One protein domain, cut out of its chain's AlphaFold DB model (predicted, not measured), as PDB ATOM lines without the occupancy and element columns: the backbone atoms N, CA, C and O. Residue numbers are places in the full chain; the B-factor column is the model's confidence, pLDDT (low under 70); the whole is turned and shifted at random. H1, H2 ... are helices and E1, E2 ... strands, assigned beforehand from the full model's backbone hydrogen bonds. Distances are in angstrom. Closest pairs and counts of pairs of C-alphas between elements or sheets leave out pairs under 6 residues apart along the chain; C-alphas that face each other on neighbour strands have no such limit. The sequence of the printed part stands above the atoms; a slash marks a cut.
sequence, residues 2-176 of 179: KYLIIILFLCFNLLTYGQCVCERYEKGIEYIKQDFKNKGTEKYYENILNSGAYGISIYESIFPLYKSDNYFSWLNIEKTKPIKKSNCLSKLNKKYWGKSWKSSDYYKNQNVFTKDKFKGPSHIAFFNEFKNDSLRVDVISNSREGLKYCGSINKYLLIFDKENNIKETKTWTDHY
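This is residues 2 to 176 of the 179 residues of an uncharacterized protein of Chryseobacterium sp. G0201 (UniProt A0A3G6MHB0). A twisted five-stranded sheet curls round one long helix, H1, whose first residues, 2 to 17, stick out from the body as a free arm. The short helix H4 packs beside edge strand E1 and on H1, while H2 follows H1 round a corner and H3 lies away from the sheet among long loops. The 175 printed residues hold four named helices and five named strands, in the order H1 H2 E1 H3 H4 E2 E3 E4 E5; the class is mixed, helices and strands. The mixed sheet has the order E1 E2 E3 E4 E5, with E1 and E2 parallel and the other neighbours antiparallel. The whole is compact, with a radius of gyration of the C-alphas of 17.6 A, and spans 65 by 32 by 31 A, the free arm making the length.

H1, residues 2 to 38, is on the sheet of E1, residues 56 to 58, E2, 123 to 127, E3, 134 to 141, E4, 153 to 160, and E5, 166 to 174. They form two layers, a helix on one face of a sheet; the closest C-alphas of H1 and E4 are those of Gly 28 and Leu 158, 7.1 A apart. H2, residues 41 to 48, is close to H1 but not clearly touching, with the C-alphas of Phe 36 and Glu 42 closest at 5.7 A, at a steep tilt of 58 degrees. H3, residues 70 to 74, is not on the sheet and is apart from H1. H4, residues 87 to 96, touches H1 with H1's residues 21 to 26 alone, at a shallow tilt of 32 degrees, the same way; the closest C-alphas, of Cys 22 and Cys 88, are 5.1 A apart. H4 is only just at the sheet's level, with a height over the sheet of 4.0 A, and its C-alpha 93 is 5.0 A from C-alpha 58 of E1. E1, H3, H4 and E2 form a strand-helix-strand unit, two parallel neighbour strands with helices between; N 57 and O 123 are 2.9 A apart. E2 to E5 form a meander, each strand the antiparallel neighbour of the one before, in three hairpins: N 126 and O 138 are 2.7 A apart, N 139 and O 154 2.7 A, and N 155 and O 172 2.8 A. In H1, H3 and H4 every O i to N i+4 pair is within hydrogen-bond range; in H2, 3 of 4.

H1 begins at C-alpha 2, (-50.598, -43.756, 16.855), and runs 54.6 A to C-alpha 38. H4 is 14.3 A long, E3 23.2 A and E4 22.1 A. E5 runs 22.6 A to C-alpha 174 at (-46.867, 9.329, 20.988).

The C-alphas of Lys 2 and Thr 114 are the two farthest apart, 65.4 A. The printed part has no cut. The links E1 to H3, H3 to H4, H4 to E2 and E3 to E4 are long. Mean pLDDT of the printed part is 76.9; residues 2 to 20, 60 to 71, 107 to 116 and 143 to 151 are under 70.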
ATOM      1  N   LYS A   2     -50.557 -44.800  15.796       54.88
ATOM      2  CA  LYS A   2     -50.598 -43.756  16.855       54.88
ATOM      3  C   LYS A   2     -49.868 -42.446  16.501       54.88
ATOM      4  O   LYS A   2     -50.422 -41.372  16.701       54.88
ATOM      5  N   TYR A   3     -48.673 -42.526  15.915       57.78
ATOM      6  CA  TYR A   3     -47.888 -41.339  15.543       57.78
ATOM      7  C   TYR A   3     -48.510 -40.515  14.405       57.78
ATOM      8  O   TYR A   3     -48.383 -39.295  14.396       57.78
ATOM      9  N   LEU A   4     -49.239 -41.155  13.483       61.19
ATOM     10  CA  LEU A   4     -49.889 -40.473  12.360       61.19
ATOM     11  C   LEU A   4     -51.043 -39.576  12.841       61.19
ATOM     12  O   LEU A   4     -51.204 -38.460  12.360       61.19
ATOM     13  N   ILE A   5     -51.802 -40.050  13.835       66.19
ATOM     14  CA  ILE A   5     -52.918 -39.310  14.444       66.19
ATOM     15  C   ILE A   5     -52.396 -38.087  15.208       66.19
ATOM     16  O   ILE A   5     -52.960 -37.008  15.070       66.19
ATOM     17  N   ILE A   6     -51.289 -38.221  15.947       66.62
ATOM     18  CA  ILE A   6     -50.670 -37.104  16.682       66.62
ATOM     19  C   ILE A   6     -50.166 -36.022  15.714       66.62
ATOM     20  O   ILE A   6     -50.405 -34.840  15.943       66.62
ATOM     21  N   ILE A   7     -49.525 -36.414  14.606       63.34
ATOM     22  CA  ILE A   7     -49.047 -35.473  13.582       63.34
ATOM     23  C   ILE A   7     -50.223 -34.749  12.914       63.34
ATOM     24  O   ILE A   7     -50.195 -33.527  12.796       63.34
ATOM     25  N   LEU A   8     -51.282 -35.470  12.532       57.94
ATOM     26  CA  LEU A   8     -52.490 -34.870  11.951       57.94
ATOM     27  C   LEU A   8     -53.170 -33.890  12.916       57.94
ATOM     28  O   LEU A   8     -53.570 -32.806  12.496       57.94
ATOM     29  N   PHE A   9     -53.247 -34.231  14.205       58.69
ATOM     30  CA  PHE A   9     -53.833 -33.370  15.232       58.69
ATOM     31  C   PHE A   9     -52.993 -32.105  15.463       58.69
ATOM     32  O   PHE A   9     -53.541 -31.008  15.565       58.69
ATOM     33  N   LEU A  10     -51.661 -32.221  15.489       57.59
ATOM     34  CA  LEU A  10     -50.757 -31.069  15.591       57.59
ATOM     35  C   LEU A  10     -50.865 -30.155  14.362       57.59
ATOM     36  O   LEU A  10     -50.978 -28.940  14.518       57.59
ATOM     37  N   CYS A  11     -50.910 -30.722  13.153       51.69
ATOM     38  CA  CYS A  11     -51.087 -29.961  11.915       51.69
ATOM     39  C   CYS A  11     -52.431 -29.221  11.873       51.69
ATOM     40  O   CYS A  11     -52.470 -28.058  11.476       51.69
ATOM     41  N   PHE A  12     -53.520 -29.852  12.328       55.72
ATOM     42  CA  PHE A  12     -54.833 -29.203  12.408       55.72
ATOM     43  C   PHE A  12     -54.832 -28.021  13.382       55.72
ATOM     44  O   PHE A  12     -55.303 -26.946  13.025       55.72
ATOM     45  N   ASN A  13     -54.250 -28.187  14.573       51.81
ATOM     46  CA  ASN A  13     -54.163 -27.111  15.566       51.81
ATOM     47  C   ASN A  13     -53.268 -25.945  15.103       51.81
ATOM     48  O   ASN A  13     -53.558 -24.787  15.392       51.81
ATOM     49  N   LEU A  14     -52.200 -26.227  14.349       54.38
ATOM     50  CA  LEU A  14     -51.346 -25.198  13.744       54.38
ATOM     51  C   LEU A  14     -52.075 -24.410  12.644       54.38
ATOM     52  O   LEU A  14     -51.921 -23.190  12.555       54.38
ATOM     53  N   LEU A  15     -52.881 -25.088  11.822       53.75
ATOM     54  CA  LEU A  15     -53.661 -24.460  10.751       53.75
ATOM     55  C   LEU A  15     -54.778 -23.565  11.302       53.75
ATOM     56  O   LEU A  15     -54.923 -22.427  10.852       53.75
ATOM     57  N   THR A  16     -55.527 -24.037  12.302       55.81
ATOM     58  CA  THR A  16     -56.609 -23.258  12.928       55.81
ATOM     59  C   THR A  16     -56.065 -22.052  13.690       55.81
ATOM     60  O   THR A  16     -56.593 -20.949  13.546       55.81
ATOM     61  N   TYR A  17     -54.955 -22.214  14.417       56.38
ATOM     62  CA  TYR A  17     -54.280 -21.103  15.088       56.38
ATOM     63  C   TYR A  17     -53.797 -20.039  14.090       56.38
ATOM     64  O   TYR A  17     -54.020 -18.844  14.292       56.38
ATOM     65  N   GLY A  18     -53.198 -20.460  12.968       59.41
ATOM     66  CA  GLY A  18     -52.757 -19.551  11.908       59.41
ATOM     67  C   GLY A  18     -53.901 -18.758  11.266       59.41
ATOM     68  O   GLY A  18     -53.735 -17.572  10.976       59.41
ATOM     69  N   GLN A  19     -55.072 -19.378  11.086       63.44
ATOM     70  CA  GLN A  19     -56.250 -18.723  10.512       63.44
ATOM     71  C   GLN A  19     -56.855 -17.674  11.461       63.44
ATOM     72  O   GLN A  19     -57.112 -16.551  11.027       63.44
ATOM     73  N   CYS A  20     -56.987 -17.988  12.755       64.81
ATOM     74  CA  CYS A  20     -57.459 -17.037  13.774       64.81
ATOM     75  C   CYS A  20     -56.540 -15.811  13.897       64.81
ATOM     76  O   CYS A  20     -56.998 -14.681  14.050       64.81
ATOM     77  N   VAL A  21     -55.224 -16.017  13.798       77.00
ATOM     78  CA  VAL A  21     -54.238 -14.928  13.826       77.00
ATOM     79  C   VAL A  21     -54.398 -13.999  12.615       77.00
ATOM     80  O   VAL A  21     -54.346 -12.779  12.778       77.00
ATOM     81  N   CYS A  22     -54.640 -14.541  11.413       86.06
ATOM     82  CA  CYS A  22     -54.909 -13.720  10.228       86.06
ATOM     83  C   CYS A  22     -56.184 -12.871  10.388       86.06
ATOM     84  O   CYS A  22     -56.154 -11.680  10.080       86.06
ATOM     85  N   GLU A  23     -57.274 -13.468  10.883       89.56
ATOM     86  CA  GLU A  23     -58.569 -12.794  11.074       89.56
ATOM     87  C   GLU A  23     -58.438 -11.575  11.995       89.56
ATOM     88  O   GLU A  23     -58.943 -10.491  11.709       89.56
ATOM     89  N   ARG A  24     -57.700 -11.720  13.096       90.50
ATOM     90  CA  ARG A  24     -57.497 -10.623  14.044       90.50
ATOM     91  C   ARG A  24     -56.641  -9.490  13.466       90.50
ATOM     92  O   ARG A  24     -56.901  -8.329  13.774       90.50
ATOM     93  N   TYR A  25     -55.653  -9.784  12.613       91.44
ATOM     94  CA  TYR A  25     -54.922  -8.730  11.891       91.44
ATOM     95  C   TYR A  25     -55.830  -7.967  10.922       91.44
ATOM     96  O   TYR A  25     -55.729  -6.745  10.822       91.44
ATOM     97  N   GLU A  26     -56.723  -8.677  10.232       92.31
ATOM     98  CA  GLU A  26     -57.701  -8.092   9.315       92.31
ATOM     99  C   GLU A  26     -58.686  -7.179  10.052       92.31
ATOM    100  O   GLU A  26     -58.791  -5.994   9.729       92.31
ATOM    101  N   LYS A  27     -59.299  -7.675  11.132       93.75
ATOM    102  CA  LYS A  27     -60.145  -6.864  12.022       93.75
ATOM    103  C   LYS A  27     -59.387  -5.650  12.565       93.75
ATOM    104  O   LYS A  27     -59.938  -4.554  12.646       93.75
ATOM    105  N   GLY A  28     -58.107  -5.823  12.898       94.00
ATOM    106  CA  GLY A  28     -57.267  -4.740  13.393       94.00
ATOM    107  C   GLY A  28     -57.035  -3.627  12.374       94.00
ATOM    108  O   GLY A  28     -57.230  -2.458  12.702       94.00
ATOM    109  N   ILE A  29     -56.668  -3.958  11.131       93.56
ATOM    110  CA  ILE A  29     -56.478  -2.928  10.099       93.56
ATOM    111  C   ILE A  29     -57.799  -2.249   9.719       93.56
ATOM    112  O   ILE A  29     -57.817  -1.046   9.463       93.56
ATOM    113  N   GLU A  30     -58.912  -2.982   9.717       94.69
ATOM    114  CA  GLU A  30     -60.234  -2.418   9.437       94.69
ATOM    115  C   GLU A  30     -60.681  -1.436  10.517       94.69
ATOM    116  O   GLU A  30     -61.106  -0.327  10.186       94.69
ATOM    117  N   TYR A  31     -60.482  -1.784  11.792       95.75
ATOM    118  CA  TYR A  31     -60.728  -0.874  12.907       95.75
ATOM    119  C   TYR A  31     -59.931   0.428  12.757       95.75
ATOM    120  O   TYR A  31     -60.499   1.514  12.838       95.75
ATOM    121  N   ILE A  32     -58.626   0.334  12.482       94.94
ATOM    122  CA  ILE A  32     -57.749   1.508  12.349       94.94
ATOM    123  C   ILE A  32     -58.208   2.407  11.196       94.94
ATOM    124  O   ILE A  32     -58.252   3.629  11.338       94.94
ATOM    125  N   LYS A  33     -58.587   1.824  10.055       92.50
ATOM    126  CA  LYS A  33     -59.120   2.590   8.919       92.50
ATOM    127  C   LYS A  33     -60.410   3.319   9.291       92.50
ATOM    128  O   LYS A  33     -60.582   4.472   8.906       92.50
ATOM    129  N   GLN A  34     -61.300   2.676  10.046       94.06
ATOM    130  CA  GLN A  34     -62.523   3.323  10.518       94.06
ATOM    131  C   GLN A  34     -62.231   4.438  11.531       94.06
ATOM    132  O   GLN A  34     -62.827   5.509  11.445       94.06
ATOM    133  N   ASP A  35     -61.283   4.231  12.446       94.12
ATOM    134  CA  ASP A  35     -60.841   5.251  13.401       94.12
ATOM    135  C   ASP A  35     -60.275   6.491  12.684       94.12
ATOM    136  O   ASP A  35     -60.641   7.620  13.009       94.12
ATOM    137  N   PHE A  36     -59.471   6.296  11.634       89.75
ATOM    138  CA  PHE A  36     -58.939   7.381  10.798       89.75
ATOM    139  C   PHE A  36     -60.036   8.186  10.090       89.75
ATOM    140  O   PHE A  36     -59.919   9.410   9.966       89.75
ATOM    141  N   LYS A  37     -61.102   7.519   9.635       90.56
ATOM    142  CA  LYS A  37     -62.287   8.185   9.075       90.56
ATOM    143  C   LYS A  37     -63.005   9.003  10.135       90.56
ATOM    144  O   LYS A  37     -63.241  10.191   9.934       90.56
ATOM    145  N   ASN A  38     -63.293   8.383  11.277       92.31
ATOM    146  CA  ASN A  38     -64.040   8.998  12.371       92.31
ATOM    147  C   ASN A  38     -63.317  10.227  12.947       92.31
ATOM    148  O   ASN A  38     -63.957  11.230  13.247       92.31
ATOM    149  N   LYS A  39     -61.983  10.182  13.051       88.38
ATOM    150  CA  LYS A  39     -61.147  11.299  13.527       88.38
ATOM    151  C   LYS A  39     -60.885  12.378  12.468       88.38
ATOM    152  O   LYS A  39     -60.211  13.363  12.754       88.38
ATOM    153  N   GLY A  40     -61.369  12.202  11.236       85.25
ATOM    154  CA  GLY A  40     -61.126  13.130  10.128       85.25
ATOM    155  C   GLY A  40     -59.689  13.114   9.592       85.25
ATOM    156  O   GLY A  40     -59.342  13.949   8.753       85.25
ATOM    157  N   THR A  41     -58.855  12.166  10.031       83.62
ATOM    158  CA  THR A  41     -57.487  11.983   9.534       83.62
ATOM    159  C   THR A  41     -57.505  11.709   8.035       83.62
ATOM    160  O   THR A  41     -56.769  12.352   7.297       83.62
ATOM    161  N   GLU A  42     -58.391  10.832   7.557       81.81
ATOM    162  CA  GLU A  42     -58.522  10.531   6.122       81.81
ATOM    163  C   GLU A  42     -58.737  11.804   5.291       81.81
ATOM    164  O   GLU A  42     -57.929  12.117   4.416       81.81
ATOM    165  N   LYS A  43     -59.733  12.612   5.672       83.38
ATOM    166  CA  LYS A  43     -60.070  13.878   5.010       83.38
ATOM    167  C   LYS A  43     -58.920  14.890   5.033       83.38
ATOM    168  O   LYS A  43     -58.708  15.609   4.061       83.38
ATOM    169  N   TYR A  44     -58.170  14.976   6.134       82.88
ATOM    170  CA  TYR A  44     -57.005  15.862   6.215       82.88
ATOM    171  C   TYR A  44     -55.946  15.500   5.163       82.88
ATOM    172  O   TYR A  44     -55.472  16.376   4.439       82.88
ATOM    173  N   TYR A  45     -55.622  14.210   5.035       79.81
ATOM    174  CA  TYR A  45     -54.618  13.734   4.083       79.81
ATOM    175  C   TYR A  45     -55.096  13.774   2.629       79.81
ATOM    176  O   TYR A  45     -54.297  14.086   1.748       79.81
ATOM    177  N   GLU A  46     -56.380  13.526   2.373       79.44
ATOM    178  CA  GLU A  46     -56.999  13.719   1.054       79.44
ATOM    179  C   GLU A  46     -56.822  15.150   0.524       79.44
ATOM    180  O   GLU A  46     -56.605  15.348  -0.670       79.44
ATOM    181  N   ASN A  47     -56.881  16.157   1.401       79.94
ATOM    182  CA  ASN A  47     -56.790  17.559   0.990       79.94
ATOM    183  C   ASN A  47     -55.367  17.990   0.601       79.94
ATOM    184  O   ASN A  47     -55.198  18.822  -0.296       79.94
ATOM    185  N   ILE A  48     -54.355  17.443   1.280       77.75
ATOM    186  CA  ILE A  48     -52.948  17.852   1.124       77.75
ATOM    187  C   ILE A  48     -52.157  16.949   0.166       77.75
ATOM    188  O   ILE A  48     -51.136  17.380  -0.366       77.75
ATOM    189  N   LEU A  49     -52.619  15.718  -0.080       77.94
ATOM    190  CA  LEU A  49     -51.985  14.759  -0.989       77.94
ATOM    191  C   LEU A  49     -52.752  14.623  -2.311       77.94
ATOM    192  O   LEU A  49     -53.874  15.102  -2.476       77.94
ATOM    193  N   ASN A  50     -52.137  13.940  -3.276       77.25
ATOM    194  CA  ASN A  50     -52.826  13.448  -4.464       77.25
ATOM    195  C   ASN A  50     -54.037  12.584  -4.095       77.25
ATOM    196  O   ASN A  50     -53.962  11.728  -3.207       77.25
ATOM    197  N   SER A  51     -55.105  12.711  -4.886       73.81
ATOM    198  CA  SER A  51     -56.202  11.743  -4.867       73.81
ATOM    199  C   SER A  51     -55.642  10.341  -5.138       73.81
ATOM    200  O   SER A  51     -54.958  10.111  -6.138       73.81
ATOM    201  N   GLY A  52     -55.853   9.418  -4.199       75.69
ATOM    202  CA  GLY A  52     -55.309   8.059  -4.253       75.69
ATOM    203  C   GLY A  52     -53.901   7.872  -3.672       75.69
ATOM    204  O   GLY A  52     -53.377   6.763  -3.753       75.69
ATOM    205  N   ALA A  53     -53.284   8.896  -3.073       77.88
ATOM    206  CA  ALA A  53     -52.039   8.770  -2.297       77.88
ATOM    207  C   ALA A  53     -52.274   8.759  -0.773       77.88
ATOM    208  O   ALA A  53     -51.343   8.763   0.029       77.88
ATOM    209  N   TYR A  54     -53.533   8.754  -0.344       81.44
ATOM    210  CA  TYR A  54     -53.888   8.591   1.057       81.44
ATOM    211  C   TYR A  54     -54.273   7.135   1.340       81.44
ATOM    212  O   TYR A  54     -54.827   6.441   0.488       81.44
ATOM    213  N   GLY A  55     -53.957   6.673   2.549       86.44
ATOM    214  CA  GLY A  55     -54.342   5.362   3.062       86.44
ATOM    215  C   GLY A  55     -53.255   4.725   3.920       86.44
ATOM    216  O   GLY A  55     -52.186   5.299   4.134       86.44
ATOM    217  N   ILE A  56     -53.560   3.535   4.431       89.00
ATOM    218  CA  ILE A  56     -52.714   2.800   5.371       89.00
ATOM    219  C   ILE A  56     -52.224   1.535   4.675       89.00
ATOM    220  O   ILE A  56     -53.025   0.669   4.325       89.00
ATOM    221  N   SER A  57     -50.914   1.439   4.471       87.62
ATOM    222  CA  SER A  57     -50.275   0.179   4.083       87.62
ATOM    223  C   SER A  57     -49.861  -0.608   5.320       87.62
ATOM    224  O   SER A  57     -49.735  -0.052   6.412       87.62
ATOM    225  N   ILE A  58     -49.645  -1.908   5.156       87.38
ATOM    226  CA  ILE A  58     -49.167  -2.774   6.229       87.38
ATOM    227  C   ILE A  58     -47.684  -3.014   5.994       87.38
ATOM    228  O   ILE A  58     -47.256  -3.338   4.888       87.38
ATOM    229  N   TYR A  59     -46.888  -2.848   7.040       76.75
ATOM    230  CA  TYR A  59     -45.472  -3.132   6.950       76.75
ATOM    231  C   TYR A  59     -45.207  -4.624   6.697       76.75
ATOM    232  O   TYR A  59     -45.688  -5.495   7.423       76.75
ATOM    233  N   GLU A  60     -44.383  -4.905   5.687       68.31
ATOM    234  CA  GLU A  60     -43.820  -6.225   5.397       68.31
ATOM    235  C   GLU A  60     -42.286  -6.157   5.511       68.31
ATOM    236  O   GLU A  60     -41.677  -5.260   4.929       68.31
ATOM    237  N   SER A  61     -41.626  -7.121   6.179       53.78
ATOM    238  CA  SER A  61     -40.143  -7.138   6.323       53.78
ATOM    239  C   SER A  61     -39.328  -7.138   5.035       53.78
ATOM    240  O   SER A  61     -38.103  -7.042   5.094       53.78
ATOM    241  N   ILE A  62     -39.973  -7.298   3.884       47.09
ATOM    242  CA  ILE A  62     -39.317  -7.292   2.581       47.09
ATOM    243  C   ILE A  62     -38.922  -5.860   2.187       47.09
ATOM    244  O   ILE A  62     -38.057  -5.684   1.334       47.09
ATOM    245  N   PHE A  63     -39.484  -4.827   2.830       53.56
ATOM    246  CA  PHE A  63     -38.993  -3.466   2.650       53.56
ATOM    247  C   PHE A  63     -37.625  -3.315   3.345       53.56
ATOM    248  O   PHE A  63     -37.545  -3.398   4.572       53.56
ATOM    249  N   PRO A  64     -36.533  -3.082   2.591       44.59
ATOM    250  CA  PRO A  64     -35.149  -3.172   3.074       44.59
ATOM    251  C   PRO A  64     -34.746  -2.077   4.080       44.59
ATOM    252  O   PRO A  64     -33.595  -2.010   4.496       44.59
ATOM    253  N   LEU A  65     -35.682  -1.225   4.492       51.06
ATOM    254  CA  LEU A  65     -35.428   0.018   5.220       51.06
ATOM    255  C   LEU A  65     -35.122  -0.185   6.709       51.06
ATOM    256  O   LEU A  65     -34.709   0.741   7.388       51.06
ATOM    257  N   TYR A  66     -35.294  -1.398   7.236       51.69
ATOM    258  CA  TYR A  66     -35.309  -1.613   8.682       51.69
ATOM    259  C   TYR A  66     -33.960  -1.780   9.364       51.69
ATOM    260  O   TYR A  66     -33.875  -1.593  10.571       51.69
ATOM    261  N   LYS A  67     -32.910  -2.190   8.653       47.34
ATOM    262  CA  LYS A  67     -31.671  -2.585   9.343       47.34
ATOM    263  C   LYS A  67     -30.748  -1.418   9.702       47.34
ATOM    264  O   LYS A  67     -29.805  -1.642  10.452       47.34
ATOM    265  N   SER A  68     -30.993  -0.211   9.189       52.75
ATOM    266  CA  SER A  68     -30.069   0.920   9.364       52.75
ATOM    267  C   SER A  68     -30.725   2.303   9.311       52.75
ATOM    268  O   SER A  68     -30.025   3.292   9.103       52.75
ATOM    269  N   ASP A  69     -32.050   2.401   9.437       60.31
ATOM    270  CA  ASP A  69     -32.730   3.694   9.356       60.31
ATOM    271  C   ASP A  69     -32.939   4.286  10.757       60.31
ATOM    272  O   ASP A  69     -33.777   3.843  11.551       60.31
ATOM    273  N   ASN A  70     -32.131   5.309  11.046       65.81
ATOM    274  CA  ASN A  70     -32.133   6.076  12.289       65.81
ATOM    275  C   ASN A  70     -33.527   6.609  12.656       65.81
ATOM    276  O   ASN A  70     -33.801   6.804  13.838       65.81
ATOM    277  N   TYR A  71     -34.420   6.795  11.678       68.31
ATOM    278  CA  TYR A  71     -35.782   7.261  11.910       68.31
ATOM    279  C   TYR A  71     -36.620   6.264  12.728       68.31
ATOM    280  O   TYR A  71     -37.221   6.646  13.728       68.31
ATOM    281  N   PHE A  72     -36.620   4.969  12.390       71.06
ATOM    282  CA  PHE A  72     -37.400   3.973  13.149       71.06
ATOM    283  C   PHE A  72     -36.827   3.698  14.535       71.06
ATOM    284  O   PHE A  72     -37.579   3.398  15.467       71.06
ATOM    285  N   SER A  73     -35.501   3.790  14.658       71.31
ATOM    286  CA  SER A  73     -34.812   3.707  15.945       71.31
ATOM    287  C   SER A  73     -35.220   4.875  16.847       71.31
ATOM    288  O   SER A  73     -35.634   4.653  17.985       71.31
ATOM    289  N   TRP A  74     -35.219   6.101  16.310       71.44
ATOM    290  CA  TRP A  74     -35.683   7.303  17.008       71.44
ATOM    291  C   TRP A  74     -37.160   7.206  17.423       71.44
ATOM    292  O   TRP A  74     -37.490   7.476  18.576       71.44
ATOM    293  N   LEU A  75     -38.026   6.679  16.551       73.62
ATOM    294  CA  LEU A  75     -39.435   6.388  16.851       73.62
ATOM    295  C   LEU A  75     -39.657   5.212  17.818       73.62
ATOM    296  O   LEU A  75     -40.798   4.827  18.085       73.62
ATOM    297  N   ASN A  76     -38.592   4.586  18.324       75.56
ATOM    298  CA  ASN A  76     -38.647   3.398  19.173       75.56
ATOM    299  C   ASN A  76     -39.466   2.230  18.580       75.56
ATOM    300  O   ASN A  76     -39.889   1.352  19.335       75.56
ATOM    301  N   ILE A  77     -39.673   2.165  17.259       75.88
ATOM    302  CA  ILE A  77     -40.495   1.119  16.622       75.88
ATOM    303  C   ILE A  77     -39.862  -0.261  16.824       75.88
ATOM    304  O   ILE A  77     -40.555  -1.233  17.105       75.88
ATOM    305  N   GLU A  78     -38.533  -0.375  16.776       73.00
ATOM    306  CA  GLU A  78     -37.868  -1.669  16.974       73.00
ATOM    307  C   GLU A  78     -38.079  -2.259  18.375       73.00
ATOM    308  O   GLU A  78     -38.225  -3.477  18.519       73.00
ATOM    309  N   LYS A  79     -38.179  -1.408  19.408       74.62
ATOM    310  CA  LYS A  79     -38.435  -1.845  20.792       74.62
ATOM    311  C   LYS A  79     -39.800  -2.514  20.940       74.62
ATOM    312  O   LYS A  79     -40.011  -3.280  21.879       74.62
ATOM    313  N   THR A  80     -40.721  -2.251  20.014       71.44
ATOM    314  CA  THR A  80     -42.076  -2.805  20.043       71.44
ATOM    315  C   THR A  80     -42.131  -4.211  19.436       71.44
ATOM    316  O   THR A  80     -43.123  -4.912  19.633       71.44
ATOM    317  N   LYS A  81     -41.022  -4.685  18.841       77.50
ATOM    318  CA  LYS A  81     -40.877  -6.003  18.201       77.50
ATOM    319  C   LYS A  81     -41.955  -6.232  17.128       77.50
ATOM    320  O   LYS A  81     -42.764  -7.154  17.262       77.50
ATOM    321  N   PRO A  82     -41.986  -5.400  16.070       81.25
ATOM    322  CA  PRO A  82     -42.931  -5.585  14.982       81.25
ATOM    323  C   PRO A  82     -42.695  -6.935  14.305       81.25
ATOM    324  O   PRO A  82     -41.557  -7.403  14.178       81.25
ATOM    325  N   ILE A  83     -43.774  -7.550  13.836       82.56
ATOM    326  CA  ILE A  83     -43.732  -8.799  13.091       82.56
ATOM    327  C   ILE A  83     -42.981  -8.543  11.798       82.56
ATOM    328  O   ILE A  83     -43.425  -7.812  10.916       82.56
ATOM    329  N   LYS A  84     -41.825  -9.190  11.676       71.50
ATOM    330  CA  LYS A  84     -41.008  -9.068  10.475       71.50
ATOM    331  C   LYS A  84     -41.601  -9.964   9.377       71.50
ATOM    332  O   LYS A  84     -41.912  -9.487   8.292       71.50
ATOM    333  N   LYS A  85     -41.860 -11.246   9.636       73.31
ATOM    334  CA  LYS A  85     -42.330 -12.193   8.607       73.31
ATOM    335  C   LYS A  85     -43.705 -12.761   8.960       73.31
ATOM    336  O   LYS A  85     -43.828 -13.471   9.949       73.31
ATOM    337  N   SER A  86     -44.723 -12.471   8.146       81.81
ATOM    338  CA  SER A  86     -46.067 -13.052   8.280       81.81
ATOM    339  C   SER A  86     -46.780 -13.130   6.932       81.81
ATOM    340  O   SER A  86     -46.985 -12.120   6.257       81.81
ATOM    341  N   ASN A  87     -47.207 -14.341   6.564       83.81
ATOM    342  CA  ASN A  87     -47.972 -14.579   5.338       83.81
ATOM    343  C   ASN A  87     -49.346 -13.895   5.385       83.81
ATOM    344  O   ASN A  87     -49.819 -13.423   4.354       83.81
ATOM    345  N   CYS A  88     -49.973 -13.818   6.566       86.69
ATOM    346  CA  CYS A  88     -51.233 -13.098   6.755       86.69
ATOM    347  C   CYS A  88     -51.058 -11.615   6.422       86.69
ATOM    348  O   CYS A  88     -51.789 -11.079   5.596       86.69
ATOM    349  N   LEU A  89     -50.055 -10.969   7.030       86.88
ATOM    350  CA  LEU A  89     -49.816  -9.537   6.847       86.88
ATOM    351  C   LEU A  89     -49.439  -9.220   5.399       86.88
ATOM    352  O   LEU A  89     -49.926  -8.234   4.866       86.88
ATOM    353  N   SER A  90     -48.678 -10.095   4.731       85.62
ATOM    354  CA  SER A  90     -48.372  -9.931   3.304       85.62
ATOM    355  C   SER A  90     -49.614 -10.042   2.414       85.62
ATOM    356  O   SER A  90     -49.821  -9.238   1.504       85.62
ATOM    357  N   LYS A  91     -50.513 -10.996   2.692       87.25
ATOM    358  CA  LYS A  91     -51.800 -11.092   1.981       87.25
ATOM    359  C   LYS A  91     -52.675  -9.862   2.226       87.25
ATOM    360  O   LYS A  91     -53.238  -9.328   1.273       87.25
ATOM    361  N   LEU A  92     -52.771  -9.400   3.473       88.50
ATOM    362  CA  LEU A  92     -53.550  -8.213   3.823       88.50
ATOM    363  C   LEU A  92     -52.966  -6.953   3.185       88.50
ATOM    364  O   LEU A  92     -53.714  -6.157   2.627       88.50
ATOM    365  N   ASN A  93     -51.645  -6.784   3.186       87.06
ATOM    366  CA  ASN A  93     -51.017  -5.639   2.540       87.06
ATOM    367  C   ASN A  93     -51.324  -5.625   1.039       87.06
ATOM    368  O   ASN A  93     -51.750  -4.600   0.526       87.06
ATOM    369  N   LYS A  94     -51.223  -6.771   0.349       86.81
ATOM    370  CA  LYS A  94     -51.641  -6.898  -1.060       86.81
ATOM    371  C   LYS A  94     -53.121  -6.563  -1.260       86.81
ATOM    372  O   LYS A  94     -53.449  -5.879  -2.224       86.81
ATOM    373  N   LYS A  95     -54.002  -7.019  -0.360       87.81
ATOM    374  CA  LYS A  95     -55.447  -6.717  -0.384       87.81
ATOM    375  C   LYS A  95     -55.712  -5.213  -0.271       87.81
ATOM    376  O   LYS A  95     -56.585  -4.699  -0.964       87.81
ATOM    377  N   TYR A  96     -54.981  -4.515   0.598       85.81
ATOM    378  CA  TYR A  96     -55.184  -3.091   0.879       85.81
ATOM    379  C   TYR A  96     -54.231  -2.157   0.122       85.81
ATOM    380  O   TYR A  96     -54.304  -0.942   0.312       85.81
ATOM    381  N   TRP A  97     -53.369  -2.686  -0.750       87.06
ATOM    382  CA  TRP A  97     -52.451  -1.883  -1.551       87.06
ATOM    383  C   TRP A  97     -53.224  -1.047  -2.575       87.06
ATOM    384  O   TRP A  97     -53.911  -1.579  -3.450       87.06
ATOM    385  N   GLY A  98     -53.106   0.277  -2.485       86.06
ATOM    386  CA  GLY A  98     -53.693   1.188  -3.459       86.06
ATOM    387  C   GLY A  98     -53.115   0.953  -4.858       86.06
ATOM    388  O   GLY A  98     -51.902   0.908  -5.037       86.06
ATOM    389  N   LYS A  99     -53.969   0.840  -5.883       85.56
ATOM    390  CA  LYS A  99     -53.530   0.629  -7.282       85.56
ATOM    391  C   LYS A  99     -52.630   1.755  -7.806       85.56
ATOM    392  O   LYS A  99     -51.777   1.526  -8.655       85.56
ATOM    393  N   SER A 100     -52.837   2.968  -7.305       83.94
ATOM    394  CA  SER A 100     -52.029   4.155  -7.587       83.94
ATOM    395  C   SER A 100     -50.702   4.171  -6.828       83.94
ATOM    396  O   SER A 100     -49.857   5.009  -7.146       83.94
ATOM    397  N   TRP A 101     -50.513   3.288  -5.836       86.62
ATOM    398  CA  TRP A 101     -49.359   3.342  -4.954       86.62
ATOM    399  C   TRP A 101     -48.093   2.796  -5.601       86.62
ATOM    400  O   TRP A 101     -48.058   1.669  -6.099       86.62
ATOM    401  N   LYS A 102     -47.021   3.583  -5.529       80.75
ATOM    402  CA  LYS A 102     -45.682   3.207  -5.974       80.75
ATOM    403  C   LYS A 102     -44.824   2.830  -4.775       80.75
ATOM    404  O   LYS A 102     -44.645   3.627  -3.860       80.75
ATOM    405  N   SER A 103     -44.215   1.648  -4.821       75.31
ATOM    406  CA  SER A 103     -43.242   1.208  -3.811       75.31
ATOM    407  C   SER A 103     -42.041   2.155  -3.694       75.31
ATOM    408  O   SER A 103     -41.473   2.280  -2.618       75.31
ATOM    409  N   SER A 104     -41.694   2.879  -4.766       73.62
ATOM    410  CA  SER A 104     -40.657   3.920  -4.755       73.62
ATOM    411  C   SER A 104     -40.988   5.121  -3.868       73.62
ATOM    412  O   SER A 104     -40.093   5.894  -3.544       73.62
ATOM    413  N   ASP A 105     -42.265   5.322  -3.537       72.00
ATOM    414  CA  ASP A 105     -42.742   6.427  -2.696       72.00
ATOM    415  C   ASP A 105     -42.937   5.990  -1.237       72.00
ATOM    416  O   ASP A 105     -43.439   6.737  -0.402       72.00
ATOM    417  N   TYR A 106     -42.516   4.771  -0.913       72.44
ATOM    418  CA  TYR A 106     -42.409   4.288   0.450       72.44
ATOM    419  C   TYR A 106     -41.219   4.991   1.132       72.44
ATOM    420  O   TYR A 106     -40.089   4.886   0.662       72.44
ATOM    421  N   TYR A 107     -41.479   5.746   2.203       65.88
ATOM    422  CA  TYR A 107     -40.518   6.541   2.981       65.88
ATOM    423  C   TYR A 107     -39.675   7.532   2.176       65.88
ATOM    424  O   TYR A 107     -38.448   7.581   2.282       65.88
ATOM    425  N   LYS A 108     -40.335   8.372   1.373       62.16
ATOM    426  CA  LYS A 108     -39.654   9.467   0.676       62.16
ATOM    427  C   LYS A 108     -39.375  10.670   1.571       62.16
ATOM    428  O   LYS A 108     -40.106  10.969   2.516       62.16
ATOM    429  N   ASN A 109     -38.319  11.394   1.203       56.94
ATOM    430  CA  ASN A 109     -38.001  12.678   1.806       56.94
ATOM    431  C   ASN A 109     -39.109  13.715   1.518       56.94
ATOM    432  O   ASN A 109     -39.744  13.721   0.463       56.94
ATOM    433  N   GLN A 110     -39.288  14.602   2.485       53.72
ATOM    434  CA  GLN A 110     -40.193  15.743   2.585       53.72
ATOM    435  C   GLN A 110     -40.534  16.481   1.306       53.72
ATOM    436  O   GLN A 110     -41.703  16.670   0.976       53.72
ATOM    437  N   ASN A 111     -39.497  16.872   0.569       54.06
ATOM    438  CA  ASN A 111     -39.618  17.750  -0.590       54.06
ATOM    439  C   ASN A 111     -40.394  17.088  -1.744       54.06
ATOM    440  O   ASN A 111     -40.666  17.725  -2.762       54.06
ATOM    441  N   VAL A 112     -40.755  15.806  -1.599       53.97
ATOM    442  CA  VAL A 112     -41.549  15.038  -2.559       53.97
ATOM    443  C   VAL A 112     -43.049  15.001  -2.206       53.97
ATOM    444  O   VAL A 112     -43.843  14.614  -3.060       53.97
ATOM    445  N   PHE A 113     -43.477  15.486  -1.028       60.03
ATOM    446  CA  PHE A 113     -44.898  15.665  -0.661       60.03
ATOM    447  C   PHE A 113     -45.538  16.923  -1.264       60.03
ATOM    448  O   PHE A 113     -46.499  17.465  -0.726       60.03
ATOM    449  N   THR A 114     -45.063  17.404  -2.411       58.47
ATOM    450  CA  THR A 114     -45.926  18.254  -3.239       58.47
ATOM    451  C   THR A 114     -47.102  17.398  -3.690       58.47
ATOM    452  O   THR A 114     -46.851  16.282  -4.163       58.47
ATOM    453  N   LYS A 115     -48.332  17.919  -3.558       63.03
ATOM    454  CA  LYS A 115     -49.598  17.229  -3.856       63.03
ATOM    455  C   LYS A 115     -49.456  16.245  -5.015       63.03
ATOM    456  O   LYS A 115     -49.713  15.073  -4.798       63.03
ATOM    457  N   ASP A 116     -48.879  16.687  -6.136       67.88
ATOM    458  CA  ASP A 116     -48.784  15.960  -7.410       67.88
ATOM    459  C   ASP A 116     -47.724  14.846  -7.504       67.88
ATOM    460  O   ASP A 116     -47.837  13.957  -8.356       67.88
ATOM    461  N   LYS A 117     -46.697  14.836  -6.645       73.81
ATOM    462  CA  LYS A 117     -45.551  13.911  -6.775       73.81
ATOM    463  C   LYS A 117     -45.660  12.673  -5.900       73.81
ATOM    464  O   LYS A 117     -45.174  11.619  -6.306       73.81
ATOM    465  N   PHE A 118     -46.287  12.785  -4.733       77.81
ATOM    466  CA  PHE A 118     -46.435  11.655  -3.829       77.81
ATOM    467  C   PHE A 118     -47.550  10.727  -4.312       77.81
ATOM    468  O   PHE A 118     -48.701  11.139  -4.465       77.81
ATOM    469  N   LYS A 119     -47.199   9.469  -4.572       80.38
ATOM    470  CA  LYS A 119     -48.119   8.391  -4.938       80.38
ATOM    471  C   LYS A 119     -47.858   7.173  -4.054       80.38
ATOM    472  O   LYS A 119     -47.880   6.061  -4.552       80.38
ATOM    473  N   GLY A 120     -47.537   7.353  -2.776       78.62
ATOM    474  CA  GLY A 120     -47.402   6.261  -1.803       78.62
ATOM    475  C   GLY A 120     -48.629   6.165  -0.891       78.62
ATOM    476  O   GLY A 120     -49.516   7.006  -1.000       78.62
ATOM    477  N   PRO A 121     -48.700   5.182   0.022       84.00
ATOM    478  CA  PRO A 121     -49.632   5.240   1.147       84.00
ATOM    479  C   PRO A 121     -49.250   6.393   2.076       84.00
ATOM    480  O   PRO A 121     -48.067   6.599   2.320       84.00
ATOM    481  N   SER A 122     -50.206   7.110   2.659       81.94
ATOM    482  CA  SER A 122     -49.885   8.190   3.605       81.94
ATOM    483  C   SER A 122     -49.420   7.685   4.973       81.94
ATOM    484  O   SER A 122     -48.744   8.420   5.689       81.94
ATOM    485  N   HIS A 123     -49.759   6.443   5.337       86.50
ATOM    486  CA  HIS A 123     -49.406   5.827   6.617       86.50
ATOM    487  C   HIS A 123     -49.007   4.365   6.470       86.50
ATOM    488  O   HIS A 123     -49.334   3.683   5.490       86.50
ATOM    489  N   ILE A 124     -48.303   3.881   7.486       86.25
ATOM    490  CA  ILE A 124     -47.786   2.522   7.557       86.25
ATOM    491  C   ILE A 124     -48.110   1.949   8.932       86.25
ATOM    492  O   ILE A 124     -47.779   2.550   9.953       86.25
ATOM    493  N   ALA A 125     -48.779   0.797   8.940       90.50
ATOM    494  CA  ALA A 125     -49.149   0.053  10.134       90.50
ATOM    495  C   ALA A 125     -48.143  -1.070  10.420       90.50
ATOM    496  O   ALA A 125     -47.878  -1.923   9.570       90.50
ATOM    497  N   PHE A 126     -47.641  -1.102  11.649       89.00
ATOM    498  CA  PHE A 126     -46.754  -2.118  12.195       89.00
ATOM    499  C   PHE A 126     -47.512  -2.973  13.184       89.00
ATOM    500  O   PHE A 126     -47.890  -2.517  14.258       89.00
ATOM    501  N   PHE A 127     -47.722  -4.224  12.806       90.38
ATOM    502  CA  PHE A 127     -48.335  -5.211  13.675       90.38
ATOM    503  C   PHE A 127     -47.261  -5.852  14.535       90.38
ATOM    504  O   PHE A 127     -46.220  -6.263  14.018       90.38
ATOM    505  N   ASN A 128     -47.530  -5.983  15.825       86.19
ATOM    506  CA  ASN A 128     -46.638  -6.674  16.746       86.19
ATOM    507  C   ASN A 128     -47.136  -8.095  16.985       86.19
ATOM    508  O   ASN A 128     -48.297  -8.411  16.713       86.19
ATOM    509  N   GLU A 129     -46.252  -8.958  17.491       76.50
ATOM    510  CA  GLU A 129     -46.639 -10.318  17.866       76.50
ATOM    511  C   GLU A 129     -47.813 -10.284  18.846       76.50
ATOM    512  O   GLU A 129     -47.801  -9.531  19.827       76.50
ATOM    513  N   PHE A 130     -48.819 -11.117  18.576       75.81
ATOM    514  CA  PHE A 130     -49.931 -11.319  19.494       75.81
ATOM    515  C   PHE A 130     -49.418 -11.768  20.856       75.81
ATOM    516  O   PHE A 130     -48.613 -12.697  20.961       75.81
ATOM    517  N   LYS A 131     -49.946 -11.145  21.907       77.75
ATOM    518  CA  LYS A 131     -49.749 -11.596  23.282       77.75
ATOM    519  C   LYS A 131     -51.112 -11.849  23.893       77.75
ATOM    520  O   LYS A 131     -51.873 -10.906  24.103       77.75
ATOM    521  N   ASN A 132     -51.400 -13.117  24.172       80.25
ATOM    522  CA  ASN A 132     -52.694 -13.583  24.669       80.25
ATOM    523  C   ASN A 132     -53.843 -13.210  23.706       80.25
ATOM    524  O   ASN A 132     -53.911 -13.678  22.570       80.25
ATOM    525  N   ASP A 133     -54.738 -12.353  24.172       89.06
ATOM    526  CA  ASP A 133     -55.900 -11.797  23.495       89.06
ATOM    527  C   ASP A 133     -55.643 -10.398  22.923       89.06
ATOM    528  O   ASP A 133     -56.551  -9.792  22.366       89.06
ATOM    529  N   SER A 134     -54.417  -9.883  23.026       91.06
ATOM    530  CA  SER A 134     -54.091  -8.513  22.639       91.06
ATOM    531  C   SER A 134     -53.268  -8.434  21.354       91.06
ATOM    532  O   SER A 134     -52.282  -9.157  21.163       91.06
ATOM    533  N   LEU A 135     -53.664  -7.509  20.481       92.62
ATOM    534  CA  LEU A 135     -52.908  -7.066  19.319       92.62
ATOM    535  C   LEU A 135     -52.480  -5.624  19.513       92.62
ATOM    536  O   LEU A 135     -53.320  -4.738  19.675       92.62
ATOM    537  N   ARG A 136     -51.178  -5.378  19.411       92.38
ATOM    538  CA  ARG A 136     -50.661  -4.022  19.291       92.38
ATOM    539  C   ARG A 136     -50.393  -3.685  17.830       92.38
ATOM    540  O   ARG A 136     -49.770  -4.478  17.121       92.38
ATOM    541  N   VAL A 137     -50.825  -2.496  17.424       92.94
ATOM    542  CA  VAL A 137     -50.499  -1.907  16.127       92.94
ATOM    543  C   VAL A 137     -49.982  -0.489  16.338       92.94
ATOM    544  O   VAL A 137     -50.656   0.335  16.952       92.94
ATOM    545  N   ASP A 138     -48.788  -0.210  15.831       90.19
ATOM    546  CA  ASP A 138     -48.235   1.141  15.772       90.19
ATOM    547  C   ASP A 138     -48.418   1.665  14.335       90.19
ATOM    548  O   ASP A 138     -48.058   0.983  13.380       90.19
ATOM    549  N   VAL A 139     -48.997   2.848  14.146       90.00
ATOM    550  CA  VAL A 139     -49.256   3.448  12.829       90.00
ATOM    551  C   VAL A 139     -48.517   4.768  12.735       90.00
ATOM    552  O   VAL A 139     -48.781   5.688  13.508       90.00
ATOM    553  N   ILE A 140     -47.611   4.872  11.769       83.25
ATOM    554  CA  ILE A 140     -46.827   6.088  11.544       83.25
ATOM    555  C   ILE A 140     -47.186   6.709  10.207       83.25
ATOM    556  O   ILE A 140     -47.560   6.014   9.257       83.25
ATOM    557  N   SER A 141     -47.033   8.023  10.111       79.50
ATOM    558  CA  SER A 141     -47.058   8.700   8.821       79.50
ATOM    559  C   SER A 141     -45.884   8.227   7.963       79.50
ATOM    560  O   SER A 141     -44.745   8.143   8.423       79.50
ATOM    561  N   ASN A 142     -46.155   7.953   6.692       74.38
ATOM    562  CA  ASN A 142     -45.159   7.586   5.693       74.38
ATOM    563  C   ASN A 142     -44.394   8.832   5.211       74.38
ATOM    564  O   ASN A 142     -44.323   9.089   4.019       74.38
ATOM    565  N   SER A 143     -43.899   9.659   6.134       65.12
ATOM    566  CA  SER A 143     -43.171  10.906   5.881       65.12
ATOM    567  C   SER A 143     -42.208  11.151   7.034       65.12
ATOM    568  O   SER A 143     -42.601  11.032   8.193       65.12
ATOM    569  N   ARG A 144     -40.954  11.482   6.721       55.38
ATOM    570  CA  ARG A 144     -39.886  11.615   7.721       55.38
ATOM    571  C   ARG A 144     -39.933  12.927   8.532       55.38
ATOM    572  O   ARG A 144     -39.542  12.915   9.690       55.38
ATOM    573  N   GLU A 145     -40.420  14.038   7.972       53.97
ATOM    574  CA  GLU A 145     -40.290  15.397   8.563       53.97
ATOM    575  C   GLU A 145     -41.510  16.353   8.308       53.97
ATOM    576  O   GLU A 145     -41.396  17.548   8.542       53.97
ATOM    577  N   GLY A 146     -42.672  15.895   7.779       46.94
ATOM    578  CA  GLY A 146     -43.490  16.760   6.871       46.94
ATOM    579  C   GLY A 146     -44.975  16.846   7.101       46.94
ATOM    580  O   GLY A 146     -45.716  17.383   6.280       46.94
ATOM    581  N   LEU A 147     -45.417  16.307   8.219       50.97
ATOM    582  CA  LEU A 147     -46.754  16.524   8.742       50.97
ATOM    583  C   LEU A 147     -46.532  17.041  10.157       50.97
ATOM    584  O   LEU A 147     -45.533  16.652  10.749       50.97
ATOM    585  N   LYS A 148     -47.404  17.939  10.641       44.06
ATOM    586  CA  LYS A 148     -47.290  18.859  11.808       44.06
ATOM    587  C   LYS A 148     -46.517  18.412  13.068       44.06
ATOM    588  O   LYS A 148     -46.229  19.253  13.908       44.06
ATOM    589  N   TYR A 149     -46.190  17.138  13.191       49.62
ATOM    590  CA  TYR A 149     -45.307  16.539  14.172       49.62
ATOM    591  C   TYR A 149     -44.377  15.569  13.427       49.62
ATOM    592  O   TYR A 149     -44.864  14.546  12.924       49.62
ATOM    593  N   CYS A 150     -43.067  15.840  13.338       54.69
ATOM    594  CA  CYS A 150     -42.152  14.787  12.886       54.69
ATOM    595  C   CYS A 150     -42.362  13.598  13.828       54.69
ATOM    596  O   CYS A 150     -42.347  13.762  15.039       54.69
ATOM    597  N   GLY A 151     -42.650  12.410  13.309       63.34
ATOM    598  CA  GLY A 151     -42.668  11.219  14.150       63.34
ATOM    599  C   GLY A 151     -43.848  10.995  15.095       63.34
ATOM    600  O   GLY A 151     -43.683  10.275  16.072       63.34
ATOM    601  N   SER A 152     -45.046  11.526  14.835       77.00
ATOM    602  CA  SER A 152     -46.217  11.038  15.587       77.00
ATOM    603  C   SER A 152     -46.532   9.575  15.272       77.00
ATOM    604  O   SER A 152     -46.616   9.182  14.105       77.00
ATOM    605  N   ILE A 153     -46.757   8.785  16.319       86.25
ATOM    606  CA  ILE A 153     -47.121   7.370  16.227       86.25
ATOM    607  C   ILE A 153     -48.505   7.194  16.837       86.25
ATOM    608  O   ILE A 153     -48.665   7.320  18.050       86.25
ATOM    609  N   ASN A 154     -49.497   6.860  16.016       89.69
ATOM    610  CA  ASN A 154     -50.807   6.444  16.506       89.69
ATOM    611  C   ASN A 154     -50.724   4.988  16.951       89.69
ATOM    612  O   ASN A 154     -50.368   4.109  16.168       89.69
ATOM    613  N   LYS A 155     -51.039   4.726  18.213       91.88
ATOM    614  CA  LYS A 155     -50.892   3.417  18.839       91.88
ATOM    615  C   LYS A 155     -52.247   2.839  19.162       91.88
ATOM    616  O   LYS A 155     -53.120   3.529  19.682       91.88
ATOM    617  N   TYR A 156     -52.387   1.556  18.866       94.75
ATOM    618  CA  TYR A 156     -53.602   0.787  19.053       94.75
ATOM    619  C   TYR A 156     -53.274  -0.463  19.856       94.75
ATOM    620  O   TYR A 156     -52.379  -1.224  19.491       94.75
ATOM    621  N   LEU A 157     -54.020  -0.689  20.933       94.94
ATOM    622  CA  LEU A 157     -54.093  -1.968  21.625       94.94
ATOM    623  C   LEU A 157     -55.521  -2.492  21.486       94.94
ATOM    624  O   LEU A 157     -56.450  -1.919  22.053       94.94
ATOM    625  N   LEU A 158     -55.679  -3.556  20.706       96.06
ATOM    626  CA  LEU A 158     -56.954  -4.207  20.429       96.06
ATOM    627  C   LEU A 158     -57.022  -5.494  21.246       96.06
ATOM    628  O   LEU A 158     -56.153  -6.354  21.103       96.06
ATOM    629  N   ILE A 159     -58.030  -5.614  22.101       95.38
ATOM    630  CA  ILE A 159     -58.252  -6.783  22.955       95.38
ATOM    631  C   ILE A 159     -59.420  -7.573  22.375       95.38
ATOM    632  O   ILE A 159     -60.501  -7.021  22.157       95.38
ATOM    633  N   PHE A 160     -59.193  -8.855  22.114       93.88
ATOM    634  CA  PHE A 160     -60.144  -9.748  21.470       93.88
ATOM    635  C   PHE A 160     -60.845 -10.653  22.485       93.88
ATOM    636  O   PHE A 160     -60.243 -11.107  23.453       93.88
ATOM    637  N   ASP A 161     -62.115 -10.961  22.260       92.12
ATOM    638  CA  ASP A 161     -62.784 -12.031  22.995       92.12
ATOM    639  C   ASP A 161     -62.412 -13.427  22.446       92.12
ATOM    640  O   ASP A 161     -61.583 -13.593  21.543       92.12
ATOM    641  N   LYS A 162     -63.029 -14.465  23.020       88.69
ATOM    642  CA  LYS A 162     -62.820 -15.861  22.608       88.69
ATOM    643  C   LYS A 162     -63.355 -16.162  21.202       88.69
ATOM    644  O   LYS A 162     -62.948 -17.159  20.616       88.69
ATOM    645  N   GLU A 163     -64.226 -15.309  20.674       89.44
ATOM    646  CA  GLU A 163     -64.823 -15.391  19.338       89.44
ATOM    647  C   GLU A 163     -64.059 -14.517  18.325       89.44
ATOM    648  O   GLU A 163     -64.518 -14.295  17.207       89.44
ATOM    649  N   ASN A 164     -62.866 -14.031  18.696       88.31
ATOM    650  CA  ASN A 164     -62.027 -13.139  17.898       88.31
ATOM    651  C   ASN A 164     -62.685 -11.792  17.562       88.31
ATOM    652  O   ASN A 164     -62.270 -11.140  16.601       88.31
ATOM    653  N   ASN A 165     -63.683 -11.336  18.312       91.56
ATOM    654  CA  ASN A 165     -64.248  -9.999  18.145       91.56
ATOM    655  C   ASN A 165     -63.477  -8.991  18.996       91.56
ATOM    656  O   ASN A 165     -62.984  -9.321  20.071       91.56
ATOM    657  N   ILE A 166     -63.351  -7.753  18.511       94.44
ATOM    658  CA  ILE A 166     -62.707  -6.680  19.275       94.44
ATOM    659  C   ILE A 166     -63.643  -6.296  20.425       94.44
ATOM    660  O   ILE A 166     -64.715  -5.744  20.193       94.44
ATOM    661  N   LYS A 167     -63.225  -6.583  21.657       95.62
ATOM    662  CA  LYS A 167     -63.971  -6.289  22.885       95.62
ATOM    663  C   LYS A 167     -63.606  -4.929  23.471       95.62
ATOM    664  O   LYS A 167     -64.468  -4.227  23.989       95.62
ATOM    665  N   GLU A 168     -62.327  -4.568  23.419       93.88
ATOM    666  CA  GLU A 168     -61.816  -3.314  23.972       93.88
ATOM    667  C   GLU A 168     -60.709  -2.754  23.080       93.88
ATOM    668  O   GLU A 168     -59.907  -3.494  22.505       93.88
ATOM    669  N   THR A 169     -60.660  -1.427  22.983       95.12
ATOM    670  CA  THR A 169     -59.638  -0.707  22.228       95.12
ATOM    671  C   THR A 169     -59.054   0.415  23.063       95.12
ATOM    672  O   THR A 169     -59.790   1.285  23.529       95.12
ATOM    673  N   LYS A 170     -57.728   0.439  23.201       94.88
ATOM    674  CA  LYS A 170     -56.999   1.594  23.733       94.88
ATOM    675  C   LYS A 170     -56.235   2.252  22.601       94.88
ATOM    676  O   LYS A 170     -55.493   1.577  21.887       94.88
ATOM    677  N   THR A 171     -56.412   3.559  22.456       93.81
ATOM    678  CA  THR A 171     -55.725   4.350  21.436       93.81
ATOM    679  C   THR A 171     -55.043   5.542  22.071       93.81
ATOM    680  O   THR A 171     -55.660   6.226  22.885       93.81
ATOM    681  N   TRP A 172     -53.804   5.807  21.686       91.69
ATOM    682  CA  TRP A 172     -53.070   6.995  22.106       91.69
ATOM    683  C   TRP A 172     -52.079   7.395  21.017       91.69
ATOM    684  O   TRP A 172     -51.817   6.620  20.097       91.69
ATOM    685  N   THR A 173     -51.543   8.605  21.108       88.00
ATOM    686  CA  THR A 173     -50.557   9.109  20.155       88.00
ATOM    687  C   THR A 173     -49.297   9.469  20.919       88.00
ATOM    688  O   THR A 173     -49.347  10.268  21.851       88.00
ATOM    689  N   ASP A 174     -48.173   8.876  20.525       83.75
ATOM    690  CA  ASP A 174     -46.867   9.329  20.988       83.75
ATOM    691  C   ASP A 174     -46.383  10.417  20.029       83.75
ATOM    692  O   ASP A 174     -46.379  10.213  18.812       83.75
ATOM    693  N   HIS A 175     -45.961  11.553  20.574       78.38
ATOM    694  CA  HIS A 175     -45.312  12.619  19.819       78.38
ATOM    695  C   HIS A 175     -43.811  12.580  20.094       78.38
ATOM    696  O   HIS A 175     -43.394  12.419  21.241       78.38
ATOM    697  N   TYR A 176     -43.012  12.727  19.044       70.62
ATOM    698  CA  TYR A 176     -41.563  12.818  19.145       70.62
ATOM    699  C   TYR A 176     -41.146  14.192  18.616       70.62
ATOM    700  O   TYR A 176     -41.613  14.623  17.566       70.62
TER     701      TYR A 176